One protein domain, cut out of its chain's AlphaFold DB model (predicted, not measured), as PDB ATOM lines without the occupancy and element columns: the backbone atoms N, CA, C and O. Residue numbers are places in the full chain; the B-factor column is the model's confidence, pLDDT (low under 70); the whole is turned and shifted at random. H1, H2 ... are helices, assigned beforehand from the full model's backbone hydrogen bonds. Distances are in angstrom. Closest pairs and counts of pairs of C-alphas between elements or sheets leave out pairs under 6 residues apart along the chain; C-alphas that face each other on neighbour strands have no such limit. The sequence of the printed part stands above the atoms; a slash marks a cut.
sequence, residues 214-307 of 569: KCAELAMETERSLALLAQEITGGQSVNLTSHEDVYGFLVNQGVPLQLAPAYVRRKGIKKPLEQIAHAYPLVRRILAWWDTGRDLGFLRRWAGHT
ATOM      1  N   LYS A 214     -18.228  34.036  42.532       96.88
ATOM      2  CA  LYS A 214     -17.951  33.414  41.226       96.88
ATOM      3  C   LYS A 214     -18.803  34.023  40.106       96.88
ATOM      4  O   LYS A 214     -18.359  34.142  38.969       96.88
ATOM      5  N   CYS A 215     -20.033  34.425  40.425       97.19
ATOM      6  CA  CYS A 215     -20.900  35.166  39.512       97.19
ATOM      7  C   CYS A 215     -20.282  36.520  39.117       97.19
ATOM      8  O   CYS A 215     -20.283  36.866  37.937       97.19
ATOM      9  N   ALA A 216     -19.709  37.258  40.076       97.25
ATOM     10  CA  ALA A 216     -19.045  38.536  39.816       97.25
ATOM     11  C   ALA A 216     -17.804  38.375  38.920       97.25
ATOM     12  O   ALA A 216     -17.637  39.131  37.964       97.25
ATOM     13  N   GLU A 217     -16.981  37.353  39.175       96.81
ATOM     14  CA  GLU A 217     -15.831  37.002  38.326       96.81
ATOM     15  C   GLU A 217     -16.276  36.709  36.885       96.81
ATOM     16  O   GLU A 217     -15.774  37.309  35.930       96.81
ATOM     17  N   LEU A 218     -17.299  35.861  36.733       96.50
ATOM     18  CA  LEU A 218     -17.840  35.499  35.426       96.50
ATOM     19  C   LEU A 218     -18.469  36.701  34.705       96.50
ATOM     20  O   LEU A 218     -18.396  36.780  33.479       96.50
ATOM     21  N   ALA A 219     -19.050  37.659  35.434       97.00
ATOM     22  CA  ALA A 219     -19.557  38.901  34.853       97.00
ATOM     23  C   ALA A 219     -18.427  39.697  34.178       97.00
ATOM     24  O   ALA A 219     -18.568  40.112  33.029       97.00
ATOM     25  N   MET A 220     -17.287  39.852  34.863       96.69
ATOM     26  CA  MET A 220     -16.118  40.575  34.344       96.69
ATOM     27  C   MET A 220     -15.470  39.867  33.147       96.69
ATOM     28  O   MET A 220     -14.955  40.513  32.234       96.69
ATOM     29  N   GLU A 221     -15.450  38.536  33.139       95.69
ATOM     30  CA  GLU A 221     -14.999  37.743  31.987       95.69
ATOM     31  C   GLU A 221     -15.935  37.905  30.792       95.69
ATOM     32  O   GLU A 221     -15.493  38.263  29.701       95.69
ATOM     33  N   THR A 222     -17.236  37.725  31.020       95.44
ATOM     34  CA  THR A 222     -18.261  37.798  29.975       95.44
ATOM     35  C   THR A 222     -18.309  39.186  29.334       95.44
ATOM     36  O   THR A 222     -18.440  39.302  28.117       95.44
ATOM     37  N   GLU A 223     -18.149  40.251  30.123       96.50
ATOM     38  CA  GLU A 223     -18.075  41.625  29.619       96.50
ATOM     39  C   GLU A 223     -16.887  41.844  28.675       96.50
ATOM     40  O   GLU A 223     -17.055  42.413  27.593       96.50
ATOM     41  N   ARG A 224     -15.702  41.332  29.033       95.75
ATOM     42  CA  ARG A 224     -14.519  41.390  28.161       95.75
ATOM     43  C   ARG A 224     -14.746  40.609  26.867       95.75
ATOM     44  O   ARG A 224     -14.480  41.134  25.787       95.75
ATOM     45  N   SER A 225     -15.284  39.391  26.958       93.56
ATOM     46  CA  SER A 225     -15.597  38.562  25.786       93.56
ATOM     47  C   SER A 225     -16.621  39.219  24.858       93.56
ATOM     48  O   SER A 225     -16.460  39.169  23.640       93.56
ATOM     49  N   LEU A 226     -17.642  39.884  25.405       95.19
ATOM     50  CA  LEU A 226     -18.636  40.623  24.624       95.19
ATOM     51  C   LEU A 226     -18.043  41.821  23.887       95.19
ATOM     52  O   LEU A 226     -18.428  42.069  22.745       95.19
ATOM     53  N   ALA A 227     -17.130  42.558  24.524       94.25
ATOM     54  CA  ALA A 227     -16.455  43.691  23.897       94.25
ATOM     55  C   ALA A 227     -15.580  43.242  22.717       94.25
ATOM     56  O   ALA A 227     -15.647  43.838  21.641       94.25
ATOM     57  N   LEU A 228     -14.824  42.152  22.891       93.88
ATOM     58  CA  LEU A 228     -14.031  41.549  21.818       93.88
ATOM     59  C   LEU A 228     -14.928  41.055  20.678       93.88
ATOM     60  O   LEU A 228     -14.746  41.459  19.533       93.88
ATOM     61  N   LEU A 229     -15.961  40.269  20.990       94.31
ATOM     62  CA  LEU A 229     -16.884  39.747  19.982       94.31
ATOM     63  C   LEU A 229     -17.603  40.873  19.223       94.31
ATOM     64  O   LEU A 229     -17.796  40.763  18.015       94.31
ATOM     65  N   ALA A 230     -17.964  41.972  19.895       95.19
ATOM     66  CA  ALA A 230     -18.533  43.143  19.234       95.19
ATOM     67  C   ALA A 230     -17.566  43.735  18.200       95.19
ATOM     68  O   ALA A 230     -17.969  43.964  17.060       95.19
ATOM     69  N   GLN A 231     -16.292  43.928  18.564       94.12
ATOM     70  CA  GLN A 231     -15.273  44.431  17.636       94.12
ATOM     71  C   GLN A 231     -15.079  43.501  16.438       94.12
ATOM     72  O   GLN A 231     -15.000  43.967  15.302       94.12
ATOM     73  N   GLU A 232     -15.046  42.189  16.668       93.44
ATOM     74  CA  GLU A 232     -14.882  41.219  15.588       93.44
ATOM     75  C   GLU A 232     -16.118  41.099  14.676       93.44
ATOM     76  O   GLU A 232     -15.988  40.681  13.523       93.44
ATOM     77  N   ILE A 233     -17.319  41.398  15.187       94.88
ATOM     78  CA  ILE A 233     -18.563  41.428  14.406       94.88
ATOM     79  C   ILE A 233     -18.605  42.678  13.533       94.88
ATOM     80  O   ILE A 233     -18.930  42.579  12.353       94.88
ATOM     81  N   THR A 234     -18.304  43.849  14.100       93.62
ATOM     82  CA  THR A 234     -18.460  45.127  13.392       93.62
ATOM     83  C   THR A 234     -17.237  45.508  12.564       93.62
ATOM     84  O   THR A 234     -17.308  46.450  11.778       93.62
ATOM     85  N   GLY A 235     -16.099  44.827  12.746       90.94
ATOM     86  CA  GLY A 235     -14.835  45.213  12.118       90.94
ATOM     87  C   GLY A 235     -14.387  46.621  12.532       90.94
ATOM     88  O   GLY A 235     -13.790  47.336  11.733       90.94
ATOM     89  N   GLY A 236     -14.746  47.052  13.747       84.88
ATOM     90  CA  GLY A 236     -14.477  48.402  14.255       84.88
ATOM     91  C   GLY A 236     -15.474  49.479  13.805       84.88
ATOM     92  O   GLY A 236     -15.325  50.636  14.194       84.88
ATOM     93  N   GLN A 237     -16.505  49.134  13.025       90.31
ATOM     94  CA  GLN A 237     -17.581  50.071  12.694       90.31
ATOM     95  C   GLN A 237     -18.413  50.424  13.937       90.31
ATOM     96  O   GLN A 237     -18.669  49.580  14.801       90.31
ATOM     97  N   SER A 238     -18.881  51.673  14.005       90.06
ATOM     98  CA  SER A 238     -19.782  52.144  15.061       90.06
ATOM     99  C   SER A 238     -21.209  51.651  14.804       90.06
ATOM    100  O   SER A 238     -21.997  52.333  14.154       90.06
ATOM    101  N   VAL A 239     -21.535  50.461  15.313       94.00
ATOM    102  CA  VAL A 239     -22.870  49.845  15.224       94.00
ATOM    103  C   VAL A 239     -23.363  49.521  16.631       94.00
ATOM    104  O   VAL A 239     -22.682  48.814  17.376       94.00
ATOM    105  N   ASN A 240     -24.557  49.990  17.005       94.25
ATOM    106  CA  ASN A 240     -25.147  49.611  18.284       94.25
ATOM    107  C   ASN A 240     -25.768  48.210  18.197       94.25
ATOM    108  O   ASN A 240     -26.926  48.048  17.816       94.25
ATOM    109  N   LEU A 241     -25.024  47.191  18.631       94.06
ATOM    110  CA  LEU A 241     -25.497  45.804  18.616       94.06
ATOM    111  C   LEU A 241     -26.695  45.540  19.549       94.06
ATOM    112  O   LEU A 241     -27.336  44.502  19.420       94.06
ATOM    113  N   THR A 242     -27.056  46.458  20.456       92.38
ATOM    114  CA  THR A 242     -28.287  46.328  21.264       92.38
ATOM    115  C   THR A 242     -29.546  46.795  20.525       92.38
ATOM    116  O   THR A 242     -30.650  46.387  20.883       92.38
ATOM    117  N   SER A 243     -29.402  47.605  19.469       93.44
ATOM    118  CA  SER A 243     -30.509  48.102  18.651       93.44
ATOM    119  C   SER A 243     -30.814  47.129  17.514       93.44
ATOM    120  O   SER A 243     -29.998  46.903  16.621       93.44
ATOM    121  N   HIS A 244     -32.024  46.565  17.504       92.94
ATOM    122  CA  HIS A 244     -32.473  45.728  16.389       92.94
ATOM    123  C   HIS A 244     -32.524  46.497  15.058       92.94
ATOM    124  O   HIS A 244     -32.342  45.879  14.013       92.94
ATOM    125  N   GLU A 245     -32.767  47.812  15.072       92.94
ATOM    126  CA  GLU A 245     -32.763  48.637  13.856       92.94
ATOM    127  C   GLU A 245     -31.339  48.808  13.306       92.94
ATOM    128  O   GLU A 245     -31.118  48.596  12.113       92.94
ATOM    129  N   ASP A 246     -30.364  49.091  14.172       94.25
ATOM    130  CA  ASP A 246     -28.960  49.262  13.779       94.25
ATOM    131  C   ASP A 246     -28.376  47.946  13.263       94.25
ATOM    132  O   ASP A 246     -27.738  47.915  12.212       94.25
ATOM    133  N   VAL A 247     -28.642  46.836  13.962       95.50
ATOM    134  CA  VAL A 247     -28.205  45.500  13.535       95.50
ATOM    135  C   VAL A 247     -28.844  45.110  12.205       95.50
ATOM    136  O   VAL A 247     -28.164  44.545  11.349       95.50
ATOM    137  N   TYR A 248     -30.127  45.426  11.996       94.56
ATOM    138  CA  TYR A 248     -30.788  45.190  10.712       94.56
ATOM    139  C   TYR A 248     -30.087  45.948   9.579       94.56
ATOM    140  O   TYR A 248     -29.725  45.340   8.573       94.56
ATOM    141  N   GLY A 249     -29.854  47.254   9.756       93.69
ATOM    142  CA  GLY A 249     -29.169  48.083   8.763       93.69
ATOM    143  C   GLY A 249     -27.747  47.598   8.475       93.69
ATOM    144  O   GLY A 249     -27.358  47.476   7.315       93.69
ATOM    145  N   PHE A 250     -26.998  47.241   9.522       95.62
ATOM    146  CA  PHE A 250     -25.661  46.667   9.393       95.62
ATOM    147  C   PHE A 250     -25.670  45.365   8.582       95.62
ATOM    148  O   PHE A 250     -24.911  45.241   7.627       95.62
ATOM    149  N   LEU A 251     -26.559  44.419   8.898       95.19
ATOM    150  CA  LEU A 251     -26.651  43.140   8.187       95.19
ATOM    151  C   LEU A 251     -27.019  43.305   6.707       95.19
ATOM    152  O   LEU A 251     -26.433  42.629   5.861       95.19
ATOM    153  N   VAL A 252     -27.942  44.216   6.386       93.62
ATOM    154  CA  VAL A 252     -28.306  44.528   4.993       93.62
ATOM    155  C   VAL A 252     -27.108  45.108   4.235       93.62
ATOM    156  O   VAL A 252     -26.824  44.668   3.123       93.62
ATOM    157  N   ASN A 253     -26.348  46.020   4.850       93.56
ATOM    158  CA  ASN A 253     -25.128  46.581   4.254       93.56
ATOM    159  C   ASN A 253     -24.029  45.525   4.040       93.56
ATOM    160  O   ASN A 253     -23.250  45.634   3.099       93.56
ATOM    161  N   GLN A 254     -23.986  44.492   4.885       92.56
ATOM    162  CA  GLN A 254     -23.092  43.335   4.745       92.56
ATOM    163  C   GLN A 254     -23.613  42.284   3.742       92.56
ATOM    164  O   GLN A 254     -23.041  41.202   3.624       92.56
ATOM    165  N   GLY A 255     -24.696  42.578   3.011       91.69
ATOM    166  CA  GLY A 255     -25.225  41.719   1.949       91.69
ATOM    167  C   GLY A 255     -26.132  40.583   2.426       91.69
ATOM    168  O   GLY A 255     -26.420  39.672   1.650       91.69
ATOM    169  N   VAL A 256     -26.608  40.608   3.676       92.25
ATOM    170  CA  VAL A 256     -27.603  39.635   4.152       92.25
ATOM    171  C   VAL A 256     -28.990  40.040   3.627       92.25
ATOM    172  O   VAL A 256     -29.455  41.140   3.939       92.25
ATOM    173  N   PRO A 257     -29.690  39.184   2.855       87.56
ATOM    174  CA  PRO A 257     -30.938  39.527   2.176       87.56
ATOM    175  C   PRO A 257     -32.137  39.488   3.136       87.56
ATOM    176  O   PRO A 257     -33.029  38.645   3.034       87.56
ATOM    177  N   LEU A 258     -32.166  40.410   4.096       86.94
ATOM    178  CA  LEU A 258     -33.299  40.601   4.994       86.94
ATOM    179  C   LEU A 258     -34.343  41.507   4.334       86.94
ATOM    180  O   LEU A 258     -34.051  42.639   3.959       86.94
ATOM    181  N   GLN A 259     -35.580  41.021   4.224       86.00
ATOM    182  CA  GLN A 259     -36.715  41.784   3.697       86.00
ATOM    183  C   GLN A 259     -37.786  41.940   4.779       86.00
ATOM    184  O   GLN A 259     -38.833  41.296   4.750       86.00
ATOM    185  N   LEU A 260     -37.503  42.773   5.784       88.38
ATOM    186  CA  LEU A 260     -38.443  43.056   6.868       88.38
ATOM    187  C   LEU A 260     -38.941  44.497   6.769       88.38
ATOM    188  O   LEU A 260     -38.168  45.434   6.596       88.38
ATOM    189  N   ALA A 261     -40.249  44.691   6.933       88.75
ATOM    190  CA  ALA A 261     -40.812  46.033   7.015       88.75
ATOM    191  C   ALA A 261     -40.258  46.772   8.258       88.75
ATOM    192  O   ALA A 261     -40.237  46.178   9.340       88.75
ATOM    193  N   PRO A 262     -39.914  48.073   8.188       84.94
ATOM    194  CA  PRO A 262     -39.392  48.817   9.344       84.94
ATOM    195  C   PRO A 262     -40.309  48.767  10.578       84.94
ATOM    196  O   PRO A 262     -39.857  48.613  11.711       84.94
ATOM    197  N   ALA A 263     -41.630  48.807  10.365       85.88
ATOM    198  CA  ALA A 263     -42.608  48.661  11.442       85.88
ATOM    199  C   ALA A 263     -42.563  47.275  12.114       85.88
ATOM    200  O   ALA A 263     -42.837  47.168  13.309       85.88
ATOM    201  N   TYR A 264     -42.215  46.218  11.370       88.19
ATOM    202  CA  TYR A 264     -42.000  44.884  11.928       88.19
ATOM    203  C   TYR A 264     -40.749  44.873  12.808       88.19
ATOM    204  O   TYR A 264     -40.825  44.408  13.942       88.19
ATOM    205  N   VAL A 265     -39.636  45.429  12.318       85.19
ATOM    206  CA  VAL A 265     -38.362  45.504  13.054       85.19
ATOM    207  C   VAL A 265     -38.559  46.199  14.402       85.19
ATOM    208  O   VAL A 265     -38.197  45.631  15.431       85.19
ATOM    209  N   ARG A 266     -39.240  47.351  14.425       82.06
ATOM    210  CA  ARG A 266     -39.538  48.075  15.673       82.06
ATOM    211  C   ARG A 266     -40.447  47.318  16.632       82.06
ATOM    212  O   ARG A 266     -40.199  47.307  17.828       82.06
ATOM    213  N   ARG A 267     -41.529  46.719  16.126       81.06
ATOM    214  CA  ARG A 267     -42.571  46.120  16.982       81.06
ATOM    215  C   ARG A 267     -42.245  44.703  17.443       81.06
ATOM    216  O   ARG A 267     -42.683  44.302  18.513       81.06
ATOM    217  N   LYS A 268     -41.565  43.915  16.607       80.88
ATOM    218  CA  LYS A 268     -41.342  42.474  16.817       80.88
ATOM    219  C   LYS A 268     -39.866  42.099  16.936       80.88
ATOM    220  O   LYS A 268     -39.570  40.987  17.368       80.88
ATOM    221  N   GLY A 269     -38.955  43.002  16.574       89.12
ATOM    222  CA  GLY A 269     -37.528  42.723  16.525       89.12
ATOM    223  C   GLY A 269     -37.119  41.804  15.375       89.12
ATOM    224  O   GLY A 269     -37.945  41.373  14.570       89.12
ATOM    225  N   ILE A 270     -35.821  41.496  15.308       91.75
ATOM    226  CA  ILE A 270     -35.237  40.697  14.213       91.75
ATOM    227  C   ILE A 270     -34.685  39.343  14.660       91.75
ATOM    228  O   ILE A 270     -34.350  38.533  13.805       91.75
ATOM    229  N   LYS A 271     -34.640  39.046  15.967       88.06
ATOM    230  CA  LYS A 271     -34.043  37.803  16.485       88.06
ATOM    231  C   LYS A 271     -34.627  36.534  15.848       88.06
ATOM    232  O   LYS A 271     -33.870  35.727  15.327       88.06
ATOM    233  N   LYS A 272     -35.959  36.396  15.799       86.19
ATOM    234  CA  LYS A 272     -36.625  35.236  15.171       86.19
ATOM    235  C   LYS A 272     -36.316  35.103  13.668       86.19
ATOM    236  O   LYS A 272     -35.947  34.012  13.248       86.19
ATOM    237  N   PRO A 273     -36.439  36.167  12.847       89.25
ATOM    238  CA  PRO A 273     -35.951  36.132  11.467       89.25
ATOM    239  C   PRO A 273     -34.473  35.734  11.340       89.25
ATOM    240  O   PRO A 273     -34.132  34.921  10.487       89.25
ATOM    241  N   LEU A 274     -33.596  36.248  12.210       91.69
ATOM    242  CA  LEU A 274     -32.173  35.904  12.197       91.69
ATOM    243  C   LEU A 274     -31.932  34.423  12.515       91.69
ATOM    244  O   LEU A 274     -31.175  33.770  11.804       91.69
ATOM    245  N   GLU A 275     -32.627  33.857  13.503       86.25
ATOM    246  CA  GLU A 275     -32.587  32.419  13.823       86.25
ATOM    247  C   GLU A 275     -33.019  31.536  12.635       86.25
ATOM    248  O   GLU A 275     -32.628  30.371  12.535       86.25
ATOM    249  N   GLN A 276     -33.828  32.058  11.705       82.31
ATOM    250  CA  GLN A 276     -34.237  31.313  10.512       82.31
ATOM    251  C   GLN A 276     -33.114  31.183   9.488       82.31
ATOM    252  O   GLN A 276     -32.975  30.115   8.897       82.31
ATOM    253  N   ILE A 277     -32.297  32.222   9.333       84.94
ATOM    254  CA  ILE A 277     -31.227  32.287   8.328       84.94
ATOM    255  C   ILE A 277     -29.829  32.043   8.910       84.94
ATOM    256  O   ILE A 277     -28.853  32.015   8.168       84.94
ATOM    257  N   ALA A 278     -29.716  31.864  10.228       85.62
ATOM    258  CA  ALA A 278     -28.450  31.735  10.944       85.62
ATOM    259  C   ALA A 278     -27.515  30.669  10.342       85.62
ATOM    260  O   ALA A 278     -26.313  30.896  10.247       85.62
ATOM    261  N   HIS A 279     -28.052  29.542   9.872       78.50
ATOM    262  CA  HIS A 279     -27.285  28.476   9.213       78.50
ATOM    263  C   HIS A 279     -26.560  28.957   7.939       78.50
ATOM    264  O   HIS A 279     -25.413  28.590   7.698       78.50
ATOM    265  N   ALA A 280     -27.181  29.848   7.162       81.50
ATOM    266  CA  ALA A 280     -26.634  30.345   5.901       81.50
ATOM    267  C   ALA A 280     -25.630  31.500   6.078       81.50
ATOM    268  O   ALA A 280     -24.817  31.744   5.190       81.50
ATOM    269  N   TYR A 281     -25.659  32.208   7.214       88.38
ATOM    270  CA  TYR A 281     -24.875  33.430   7.414       88.38
ATOM    271  C   TYR A 281     -24.074  33.390   8.727       88.38
ATOM    272  O   TYR A 281     -24.626  33.672   9.795       88.38
ATOM    273  N   PRO A 282     -22.750  33.131   8.682       89.75
ATOM    274  CA  PRO A 282     -21.898  33.100   9.874       89.75
ATOM    275  C   PRO A 282     -21.957  34.381  10.717       89.75
ATOM    276  O   PRO A 282     -21.987  34.313  11.946       89.75
ATOM    277  N   LEU A 283     -22.045  35.553  10.077       92.94
ATOM    278  CA  LEU A 283     -22.189  36.840  10.765       92.94
ATOM    279  C   LEU A 283     -23.459  36.895  11.629       92.94
ATOM    280  O   LEU A 283     -23.417  37.365  12.766       92.94
ATOM    281  N   VAL A 284     -24.570  36.349  11.125       93.44
ATOM    282  CA  VAL A 284     -25.838  36.273  11.861       93.44
ATOM    283  C   VAL A 284     -25.693  35.386  13.097       93.44
ATOM    284  O   VAL A 284     -26.153  35.772  14.171       93.44
ATOM    285  N   ARG A 285     -24.995  34.244  12.996       91.31
ATOM    286  CA  ARG A 285     -24.720  33.380  14.162       91.31
ATOM    287  C   ARG A 285     -23.944  34.110  15.247       91.31
ATOM    288  O   ARG A 285     -24.293  34.005  16.416       91.31
ATOM    289  N   ARG A 286     -22.918  34.872  14.862       93.88
ATOM    290  CA  ARG A 286     -22.096  35.636  15.811       93.88
ATOM    291  C   ARG A 286     -22.907  36.716  16.521       93.88
ATOM    292  O   ARG A 286     -22.773  36.863  17.728       93.88
ATOM    293  N   ILE A 287     -23.794  37.410  15.807       95.38
ATOM    294  CA  ILE A 287     -24.718  38.389  16.404       95.38
ATOM    295  C   ILE A 287     -25.693  37.718  17.377       95.38
ATOM    296  O   ILE A 287     -25.898  38.220  18.480       95.38
ATOM    297  N   LEU A 288     -26.272  36.570  17.009       92.62
ATOM    298  CA  LEU A 288     -27.150  35.813  17.906       92.62
ATOM    299  C   LEU A 288     -26.406  35.369  19.174       92.62
ATOM    300  O   LEU A 288     -26.911  35.582  20.275       92.62
ATOM    301  N   ALA A 289     -25.184  34.848  19.024       91.31
ATOM    302  CA  ALA A 289     -24.320  34.484  20.143       91.31
ATOM    303  C   ALA A 289     -23.971  35.697  21.022       91.31
ATOM    304  O   ALA A 289     -23.973  35.589  22.248       91.31
ATOM    305  N   TRP A 290     -23.734  36.866  20.417       95.25
ATOM    306  CA  TRP A 290     -23.514  38.117  21.142       95.25
ATOM    307  C   TRP A 290     -24.747  38.519  21.963       95.25
ATOM    308  O   TRP A 290     -24.613  38.845  23.140       95.25
ATOM    309  N   TRP A 291     -25.962  38.422  21.411       94.19
ATOM    310  CA  TRP A 291     -27.191  38.687  22.173       94.19
ATOM    311  C   TRP A 291     -27.445  37.688  23.298       94.19
ATOM    312  O   TRP A 291     -27.901  38.089  24.369       94.19
ATOM    313  N   ASP A 292     -27.181  36.402  23.072       89.50
ATOM    314  CA  ASP A 292     -27.339  35.385  24.114       89.50
ATOM    315  C   ASP A 292     -26.331  35.608  25.249       89.50
ATOM    316  O   ASP A 292     -26.716  35.634  26.417       89.50
ATOM    317  N   THR A 293     -25.079  35.919  24.910       91.25
ATOM    318  CA  THR A 293     -24.042  36.273  25.889       91.25
ATOM    319  C   THR A 293     -24.381  37.576  26.624       91.25
ATOM    320  O   THR A 293     -24.189  37.683  27.832       91.25
ATOM    321  N   GLY A 294     -24.948  38.570  25.931       93.12
ATOM    322  CA  GLY A 294     -25.405  39.829  26.527       93.12
ATOM    323  C   GLY A 294     -26.548  39.638  27.526       93.12
ATOM    324  O   GLY A 294     -26.563  40.270  28.585       93.12
ATOM    325  N   ARG A 295     -27.482  38.724  27.234       90.25
ATOM    326  CA  ARG A 295     -28.537  38.317  28.174       90.25
ATOM    327  C   ARG A 295     -27.939  37.678  29.426       90.25
ATOM    328  O   ARG A 295     -28.336  38.042  30.534       90.25
ATOM    329  N   ASP A 296     -26.991  36.762  29.245       91.06
ATOM    330  CA  ASP A 296     -26.287  36.095  30.341       91.06
ATOM    331  C   ASP A 296     -25.516  37.113  31.202       91.06
ATOM    332  O   ASP A 296     -25.652  37.100  32.426       91.06
ATOM    333  N   LEU A 297     -24.824  38.087  30.594       93.88
ATOM    334  CA  LEU A 297     -24.181  39.191  31.320       93.88
ATOM    335  C   LEU A 297     -25.186  40.016  32.141       93.88
ATOM    336  O   LEU A 297     -24.893  40.394  33.275       93.88
ATOM    337  N   GLY A 298     -26.375  40.287  31.594       92.25
ATOM    338  CA  GLY A 298     -27.441  40.985  32.315       92.25
ATOM    339  C   GLY A 298     -27.878  40.250  33.586       92.25
ATOM    340  O   GLY A 298     -28.088  40.882  34.624       92.25
ATOM    341  N   PHE A 299     -27.962  38.917  33.534       92.69
ATOM    342  CA  PHE A 299     -28.190  38.088  34.717       92.69
ATOM    343  C   PHE A 299     -27.008  38.174  35.693       92.69
ATOM    344  O   PHE A 299     -27.215  38.473  36.868       92.69
ATOM    345  N   LEU A 300     -25.781  37.970  35.210       95.31
ATOM    346  CA  LEU A 300     -24.575  37.954  36.041       95.31
ATOM    347  C   LEU A 300     -24.389  39.260  36.823       95.31
ATOM    348  O   LEU A 300     -24.199  39.236  38.034       95.31
ATOM    349  N   ARG A 301     -24.531  40.409  36.153       94.94
ATOM    350  CA  ARG A 301     -24.427  41.732  36.788       94.94
ATOM    351  C   ARG A 301     -25.465  41.941  37.879       94.94
ATOM    352  O   ARG A 301     -25.147  42.497  38.922       94.94
ATOM    353  N   ARG A 302     -26.705  41.506  37.638       94.56
ATOM    354  CA  ARG A 302     -27.806  41.690  38.588       94.56
ATOM    355  C   ARG A 302     -27.608  40.885  39.870       94.56
ATOM    356  O   ARG A 302     -28.046  41.338  40.917       94.56
ATOM    357  N   TRP A 303     -26.985  39.710  39.782       94.25
ATOM    358  CA  TRP A 303     -26.871  38.772  40.904       94.25
ATOM    359  C   TRP A 303     -25.441  38.609  41.434       94.25
ATOM    360  O   TRP A 303     -25.184  37.746  42.274       94.25
ATOM    361  N   ALA A 304     -24.497  39.428  40.974       95.88
ATOM    362  CA  ALA A 304     -23.139  39.464  41.501       95.88
ATOM    363  C   ALA A 304     -23.147  39.751  43.015       95.88
ATOM    364  O   ALA A 304     -23.855  40.633  43.491       95.88
ATOM    365  N   GLY A 305     -22.376  38.979  43.783       94.81
ATOM    366  CA  GLY A 305     -22.279  39.112  45.242       94.81
ATOM    367  C   GLY A 305     -23.444  38.524  46.053       94.81
ATOM    368  O   GLY A 305     -23.311  38.383  47.266       94.81
ATOM    369  N   HIS A 306     -24.550  38.115  45.425       94.81
ATOM    370  CA  HIS A 306     -25.661  37.480  46.139       94.81
ATOM    371  C   HIS A 306     -25.303  36.064  46.605       94.81
ATOM    372  O   HIS A 306     -24.714  35.284  45.868       94.81
ATOM    373  N   THR A 307     -25.716  35.691  47.813       94.50
ATOM    374  CA  THR A 307     -25.535  34.327  48.345       94.50
ATOM    375  C   THR A 307     -26.758  33.437  48.133       94.50
ATOM    376  O   THR A 307     -26.692  32.222  48.326       94.50
TER     377      THR A 307
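Overview. This is residues 214 to 307 of the 569 residues of the protein "DNA polymerase I family protein with 3'-5'-exonuclease and polymerase domains" of Desulfomonile tiedjei (strain ATCC 49306 / DSM 6799 / DCB-1) (UniProt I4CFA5). Two long helices, H1 and H5, lie side by side and run opposite ways as a stem, and three short helices, H2, H3 and H4, with their links form a head where H1 ends and H5 begins. Within the head H4 packs on residues 284 to 288 of H5, H2 packs on H3, and H3 lies farthest from the stem's helices. The 94 printed residues hold five named helices, H1 to H5 in chain order, and no named strand; the class is all helix. The whole is only just compact, close to loose, with a radius of gyration of the C-alphas of 14.6 A, and elongated, spanning 46 by 28 by 24 A.

Arrangement. H1, residues 214 to 234, touches H5, residues 282 to 303, at a shallow tilt of 27 degrees, opposite ways; their closest C-alphas, of Ala 219 and Leu 300, are 5.2 A apart. H2, residues 244 to 253, touches H3, residues 262 to 268, at a steep tilt of 46 degrees, opposite ways, closest at the C-alphas of Glu 245 and Val 265, 6.5 A. H2 is close to H5 but not clearly touching, with the C-alphas of Leu 251 and Val 284 closest at 7.8 A. H4, residues 271 to 277, forms a helical hairpin with H5, at a shallow tilt of 30 degrees; their closest C-alphas, of Leu 274 and Val 284, are 6.4 A apart. H3 is apart from H1 and H5. In H1, H2, H3, H4 and H5 every O i to N i+4 pair is within hydrogen-bond range.

Along the chain. H1 begins at C-alpha 214 (-17.951, 33.414, 41.226) and is 30.2 A long. H2 is 14.2 A long, H3 10.0 A and H4 10.2 A. H5, 31.9 A long, ends at C-alpha 303 (-26.871, 38.772, 40.904).

Size, cuts and confidence. The C-alphas of Gly 255 and Thr 307 are the farthest apart, at 47.0 A. The printed part has no cut and no long link. No printed residue is under 70 in pLDDT.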